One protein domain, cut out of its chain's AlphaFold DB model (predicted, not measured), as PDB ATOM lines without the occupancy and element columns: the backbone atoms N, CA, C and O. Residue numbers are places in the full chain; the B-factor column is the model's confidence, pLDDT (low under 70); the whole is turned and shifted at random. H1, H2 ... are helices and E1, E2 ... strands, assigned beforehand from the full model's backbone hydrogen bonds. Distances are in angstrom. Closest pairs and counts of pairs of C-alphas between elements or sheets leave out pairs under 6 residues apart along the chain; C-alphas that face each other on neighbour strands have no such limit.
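Overview. This is residues 9 to 57 of the 155 residues of the protein "uncharacterized protein LOC113704946" of Coffea arabica (UniProt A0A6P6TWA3). A two-stranded hairpin, E1 and E2, forms an arm whose tip, residues 42 to 47, sticks out at one end, and a hairpin of two helices side by side, H1 and H2, makes the other end. The two hairpins follow one another end to end, and the strand arm makes much of the length, with residues 52 to 57 folding back from E2 toward the first printed residue. The printed part has 49 residues with two named helices and two named strands, in the order H1, H2, E1, E2; the sheet has the order E1 - E2 and is antiparallel, and the class is mixed, helices and strands. The whole is only just loose, close to extended, with a radius of gyration of the C-alphas of 14.3 A and spans of 46 by 16 by 11 A.

Along the chain. Strand E1 is residues 39 to 43, 12.7 A from first to last C-alpha. Strand E2 is residues 46 to 51, 14.8 A long, and ends at C-alpha 51 at (21.838, 5.363, 29.931). Helix H2, residues 24 to 36, is the longest helix, 18.2 A from first to last C-alpha, and ends at C-alpha 36 at (13.459, 4.894, 23.592). Helix H1, residues 10 to 19, is 14.2 A long and begins at C-alpha 10 at (6.924, 4.210, 33.447).

Arrangement. E1 and E2 are antiparallel neighbours and a hairpin, with 151 degrees between their N-to-C directions. The C-alphas of Leu 42 and Val 47, which face each other, are 4.5 A apart. N 39 and O 51, at 2.9 A, and N 48 and O 41, at 2.8 A, are within hydrogen-bond range. A tight link of two residues joins H2 to E1. H1 and H2 touch and form a helical hairpin; their closest C-alphas, those of Glu 14 and Arg 27, are 6.9 A apart. Their lines stand at a shallow tilt of 13 degrees, and they run opposite ways. In H1 and H2 every O i to N i+4 pair is within hydrogen-bond range. H1 is apart from both E1 and E2, and H2 is apart from E2.

Size, cuts and confidence. The outline is a rod, and the two C-alphas farthest apart, those of Gly 21 and Asn 44, are 45.7 A from each other. Residues 42 to 47 stand free. The C-alphas of Glu 9 and Ile 57, the first and last printed residues, are 8.4 A apart. The printed part has no cut, and the links H1 to H2, H2 to E1 and E1 to E2 are tight. The mean pLDDT of the printed part is 84.0, and residues 56 to 57 are under 70, the model's low confidence.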
ATOM      1  N   GLU A   9       7.807   6.193  37.794       79.75
ATOM      2  CA  GLU A   9       8.045   4.956  37.045       79.75
ATOM      3  C   GLU A   9       7.129   4.841  35.821       79.75
ATOM      4  O   GLU A   9       5.926   5.102  35.892       79.75
ATOM      5  N   TRP A  10       7.679   4.375  34.696       84.50
ATOM      6  CA  TRP A  10       6.924   4.210  33.447       84.50
ATOM      7  C   TRP A  10       5.729   3.274  33.583       84.50
ATOM      8  O   TRP A  10       4.655   3.564  33.062       84.50
ATOM      9  N   ARG A  11       5.869   2.203  34.371       85.31
ATOM     10  CA  ARG A  11       4.763   1.282  34.648       85.31
ATOM     11  C   ARG A  11       3.613   1.967  35.388       85.31
ATOM     12  O   ARG A  11       2.451   1.698  35.094       85.31
ATOM     13  N   PHE A  12       3.919   2.851  36.338       84.50
ATOM     14  CA  PHE A  12       2.890   3.617  37.039       84.50
ATOM     15  C   PHE A  12       2.154   4.551  36.073       84.50
ATOM     16  O   PHE A  12       0.923   4.560  36.053       84.50
ATOM     17  N   LEU A  13       2.896   5.274  35.227       85.94
ATOM     18  CA  LEU A  13       2.323   6.150  34.203       85.94
ATOM     19  C   LEU A  13       1.365   5.387  33.277       85.94
ATOM     20  O   LEU A  13       0.234   5.824  33.070       85.94
ATOM     21  N   GLU A  14       1.786   4.226  32.774       89.75
ATOM     22  CA  GLU A  14       0.971   3.387  31.895       89.75
ATOM     23  C   GLU A  14      -0.349   2.967  32.562       89.75
ATOM     24  O   GLU A  14      -1.428   3.082  31.969       89.75
ATOM     25  N   VAL A  15      -0.281   2.522  33.823       90.56
ATOM     26  CA  VAL A  15      -1.459   2.117  34.602       90.56
ATOM     27  C   VAL A  15      -2.405   3.296  34.827       90.56
ATOM     28  O   VAL A  15      -3.617   3.128  34.678       90.56
ATOM     29  N   VAL A  16      -1.876   4.482  35.147       89.81
ATOM     30  CA  VAL A  16      -2.676   5.703  35.325       89.81
ATOM     31  C   VAL A  16      -3.364   6.094  34.021       89.81
ATOM     32  O   VAL A  16      -4.580   6.278  34.015       89.81
ATOM     33  N   MET A  17      -2.636   6.141  32.904       91.19
ATOM     34  CA  MET A  17      -3.214   6.452  31.594       91.19
ATOM     35  C   MET A  17      -4.312   5.453  31.215       91.19
ATOM     36  O   MET A  17      -5.381   5.840  30.749       91.19
ATOM     37  N   ARG A  18      -4.105   4.158  31.475       94.81
ATOM     38  CA  ARG A  18      -5.146   3.148  31.254       94.81
ATOM     39  C   ARG A  18      -6.371   3.403  32.132       94.81
ATOM     40  O   ARG A  18      -7.495   3.331  31.646       94.81
ATOM     41  N   LYS A  19      -6.176   3.721  33.415       93.31
ATOM     42  CA  LYS A  19      -7.279   3.960  34.360       93.31
ATOM     43  C   LYS A  19      -8.061   5.241  34.055       93.31
ATOM     44  O   LYS A  19      -9.261   5.274  34.304       93.31
ATOM     45  N   MET A  20      -7.403   6.254  33.496       93.62
ATOM     46  CA  MET A  20      -8.023   7.502  33.037       93.62
ATOM     47  C   MET A  20      -8.750   7.368  31.688       93.62
ATOM     48  O   MET A  20      -9.355   8.332  31.235       93.62
ATOM     49  N   GLY A  21      -8.711   6.193  31.047       95.56
ATOM     50  CA  GLY A  21      -9.455   5.924  29.814       95.56
ATOM     51  C   GLY A  21      -8.749   6.355  28.527       95.56
ATOM     52  O   GLY A  21      -9.388   6.415  27.480       95.56
ATOM     53  N   PHE A  22      -7.439   6.632  28.563       95.00
ATOM     54  CA  PHE A  22      -6.674   6.861  27.334       95.00
ATOM     55  C   PHE A  22      -6.687   5.594  26.476       95.00
ATOM     56  O   PHE A  22      -6.502   4.502  27.012       95.00
ATOM     57  N   ASN A  23      -6.870   5.720  25.159       96.44
ATOM     58  CA  ASN A  23      -6.932   4.561  24.262       96.44
ATOM     59  C   ASN A  23      -5.573   3.847  24.116       96.44
ATOM     60  O   ASN A  23      -4.513   4.418  24.383       96.44
ATOM     61  N   ASP A  24      -5.602   2.591  23.673       95.56
ATOM     62  CA  ASP A  24      -4.416   1.729  23.615       95.56
ATOM     63  C   ASP A  24      -3.329   2.272  22.681       95.56
ATOM     64  O   ASP A  24      -2.153   2.276  23.040       95.56
ATOM     65  N   LYS A  25      -3.725   2.800  21.516       95.44
ATOM     66  CA  LYS A  25      -2.797   3.339  20.514       95.44
ATOM     67  C   LYS A  25      -2.010   4.537  21.050       95.44
ATOM     68  O   LYS A  25      -0.794   4.595  20.905       95.44
ATOM     69  N   TRP A  26      -2.698   5.460  21.719       94.44
ATOM     70  CA  TRP A  26      -2.097   6.639  22.334       94.44
ATOM     71  C   TRP A  26      -1.131   6.254  23.450       94.44
ATOM     72  O   TRP A  26      -0.020   6.775  23.514       94.44
ATOM     73  N   ARG A  27      -1.527   5.310  24.315       94.81
ATOM     74  CA  ARG A  27      -0.632   4.803  25.362       94.81
ATOM     75  C   ARG A  27       0.611   4.153  24.756       94.81
ATOM     76  O   ARG A  27       1.699   4.471  25.212       94.81
ATOM     77  N   SER A  28       0.466   3.330  23.713       93.69
ATOM     78  CA  SER A  28       1.601   2.694  23.023       93.69
ATOM     79  C   SER A  28       2.608   3.725  22.520       93.69
ATOM     80  O   SER A  28       3.791   3.609  22.820       93.69
ATOM     81  N   TRP A  29       2.141   4.776  21.841       94.00
ATOM     82  CA  TRP A  29       3.015   5.849  21.361       94.00
ATOM     83  C   TRP A  29       3.758   6.555  22.493       94.00
ATOM     84  O   TRP A  29       4.964   6.761  22.406       94.00
ATOM     85  N   ILE A  30       3.070   6.882  23.589       90.69
ATOM     86  CA  ILE A  30       3.718   7.503  24.749       90.69
ATOM     87  C   ILE A  30       4.760   6.560  25.367       90.69
ATOM     88  O   ILE A  30       5.866   7.003  25.675       90.69
ATOM     89  N   MET A  31       4.442   5.269  25.510       90.31
ATOM     90  CA  MET A  31       5.372   4.275  26.056       90.31
ATOM     91  C   MET A  31       6.590   4.062  25.150       90.31
ATOM     92  O   MET A  31       7.703   3.944  25.660       90.31
ATOM     93  N   GLU A  32       6.424   4.080  23.826       89.88
ATOM     94  CA  GLU A  32       7.534   4.064  22.863       89.88
ATOM     95  C   GLU A  32       8.418   5.307  23.012       89.88
ATOM     96  O   GLU A  32       9.636   5.183  23.147       89.88
ATOM     97  N   CYS A  33       7.832   6.506  23.079       87.56
ATOM     98  CA  CYS A  33       8.590   7.751  23.220       87.56
ATOM     99  C   CYS A  33       9.447   7.789  24.494       87.56
ATOM    100  O   CYS A  33      10.604   8.205  24.450       87.56
ATOM    101  N   ILE A  34       8.903   7.369  25.640       84.06
ATOM    102  CA  ILE A  34       9.621   7.457  26.924       84.06
ATOM    103  C   ILE A  34      10.614   6.308  27.142       84.06
ATOM    104  O   ILE A  34      11.575   6.481  27.889       84.06
ATOM    105  N   SER A  35      10.404   5.145  26.510       81.00
ATOM    106  CA  SER A  35      11.291   3.977  26.651       81.00
ATOM    107  C   SER A  35      12.495   4.014  25.707       81.00
ATOM    108  O   SER A  35      13.511   3.382  25.988       81.00
ATOM    109  N   THR A  36      12.399   4.768  24.609       81.88
ATOM    110  CA  THR A  36      13.459   4.894  23.592       81.88
ATOM    111  C   THR A  36      14.418   6.054  23.842       81.88
ATOM    112  O   THR A  36      15.493   6.105  23.241       81.88
ATOM    113  N   ALA A  37      14.070   6.978  24.742       78.88
ATOM    114  CA  ALA A  37      14.968   8.050  25.142       78.88
ATOM    115  C   ALA A  37      16.287   7.470  25.688       78.88
ATOM    116  O   ALA A  37      16.294   6.498  26.434       78.88
ATOM    117  N   SER A  38      17.423   8.071  25.344       77.38
ATOM    118  CA  SER A  38      18.713   7.738  25.953       77.38
ATOM    119  C   SER A  38      19.497   9.013  26.220       77.38
ATOM    120  O   SER A  38      19.401   9.988  25.475       77.38
ATOM    121  N   TYR A  39      20.246   9.024  27.319       78.12
ATOM    122  CA  TYR A  39      21.044  10.170  27.734       78.12
ATOM    123  C   TYR A  39      22.500   9.757  27.906       78.12
ATOM    124  O   TYR A  39      22.788   8.669  28.403       78.12
ATOM    125  N   SER A  40      23.419  10.647  27.555       79.06
ATOM    126  CA  SER A  40      24.834  10.546  27.908       79.06
ATOM    127  C   SER A  40      25.195  11.669  28.875       79.06
ATOM    128  O   SER A  40      24.709  12.792  28.732       79.06
ATOM    129  N   PHE A  41      26.061  11.389  29.843       78.25
ATOM    130  CA  PHE A  41      26.491  12.383  30.826       78.25
ATOM    131  C   PHE A  41      27.909  12.834  30.524       78.25
ATOM    132  O   PHE A  41      28.790  12.003  30.331       78.25
ATOM    133  N   LEU A  42      28.137  14.142  30.536       80.56
ATOM    134  CA  LEU A  42      29.479  14.701  30.459       80.56
ATOM    135  C   LEU A  42      30.022  14.831  31.886       80.56
ATOM    136  O   LEU A  42      29.473  15.583  32.692       80.56
ATOM    137  N   VAL A  43      31.060  14.066  32.223       77.25
ATOM    138  CA  VAL A  43      31.686  14.070  33.553       77.25
ATOM    139  C   VAL A  43      33.156  14.413  33.375       77.25
ATOM    140  O   VAL A  43      33.892  13.656  32.755       77.25
ATOM    141  N   ASN A  44      33.576  15.560  33.917       84.31
ATOM    142  CA  ASN A  44      34.944  16.085  33.802       84.31
ATOM    143  C   ASN A  44      35.437  16.255  32.351       84.31
ATOM    144  O   ASN A  44      36.597  15.999  32.057       84.31
ATOM    145  N   GLY A  45      34.559  16.680  31.438       80.31
ATOM    146  CA  GLY A  45      34.915  16.889  30.028       80.31
ATOM    147  C   GLY A  45      34.747  15.654  29.140       80.31
ATOM    148  O   GLY A  45      34.714  15.793  27.923       80.31
ATOM    149  N   GLU A  46      34.559  14.469  29.724       81.19
ATOM    150  CA  GLU A  46      34.397  13.221  28.978       81.19
ATOM    151  C   GLU A  46      32.942  12.752  28.949       81.19
ATOM    152  O   GLU A  46      32.243  12.729  29.968       81.19
ATOM    153  N   VAL A  47      32.483  12.330  27.768       80.69
ATOM    154  CA  VAL A  47      31.170  11.702  27.600       80.69
ATOM    155  C   VAL A  47      31.225  10.291  28.176       80.69
ATOM    156  O   VAL A  47      31.904   9.408  27.656       80.69
ATOM    157  N   LYS A  48      30.480  10.059  29.255       76.62
ATOM    158  CA  LYS A  48      30.264   8.726  29.824       76.62
ATOM    159  C   LYS A  48      29.058   8.037  29.179       76.62
ATOM    160  O   LYS A  48      28.209   8.686  28.571       76.62
ATOM    161  N   LYS A  49      29.028   6.702  29.324       73.75
ATOM    162  CA  LYS A  49      28.096   5.747  28.688       73.75
ATOM    163  C   LYS A  49      26.647   6.239  28.591       73.75
ATOM    164  O   LYS A  49      26.130   6.879  29.505       73.75
ATOM    165  N   TYR A  50      25.993   5.816  27.511       77.56
ATOM    166  CA  TYR A  50      24.558   5.965  27.303       77.56
ATOM    167  C   TYR A  50      23.764   5.218  28.378       77.56
ATOM    168  O   TYR A  50      24.032   4.051  28.670       77.56
ATOM    169  N   VAL A  51      22.780   5.903  28.953       76.81
ATOM    170  CA  VAL A  51      21.838   5.363  29.931       76.81
ATOM    171  C   VAL A  51      20.428   5.536  29.387       76.81
ATOM    172  O   VAL A  51      20.026   6.642  29.020       76.81
ATOM    173  N   VAL A  52      19.671   4.441  29.368       74.81
ATOM    174  CA  VAL A  52      18.231   4.466  29.094       74.81
ATOM    175  C   VAL A  52      17.507   4.773  30.411       74.81
ATOM    176  O   VAL A  52      17.697   4.054  31.398       74.81
ATOM    177  N   PRO A  53      16.709   5.849  30.484       72.31
ATOM    178  CA  PRO A  53      15.970   6.215  31.677       72.31
ATOM    179  C   PRO A  53      14.796   5.250  31.895       72.31
ATOM    180  O   PRO A  53      13.949   5.051  31.032       72.31
ATOM    181  N   GLN A  54      14.693   4.690  33.098       71.12
ATOM    182  CA  GLN A  54      13.547   3.857  33.502       71.12
ATOM    183  C   GLN A  54      12.442   4.656  34.224       71.12
ATOM    184  O   GLN A  54      11.420   4.105  34.627       71.12
ATOM    185  N   ARG A  55      12.675   5.959  34.434       70.88
ATOM    186  CA  ARG A  55      11.823   6.905  35.168       70.88
ATOM    187  C   ARG A  55      12.207   8.339  34.812       70.88
ATOM    188  O   ARG A  55      13.370   8.567  34.472       70.88
ATOM    189  N   GLY A  56      11.291   9.297  34.967       66.62
ATOM    190  CA  GLY A  56      11.650  10.718  34.835       66.62
ATOM    191  C   GLY A  56      10.575  11.658  34.298       66.62
ATOM    192  O   GLY A  56      10.771  12.265  33.250       66.62
ATOM    193  N   ILE A  57       9.484  11.855  35.040       57.94
ATOM    194  CA  ILE A  57       8.584  13.005  34.840       57.94
ATOM    195  C   ILE A  57       8.799  13.978  35.984       57.94
ATOM    196  O   ILE A  57       8.753  13.561  37.140       57.94
TER     197      ILE A  57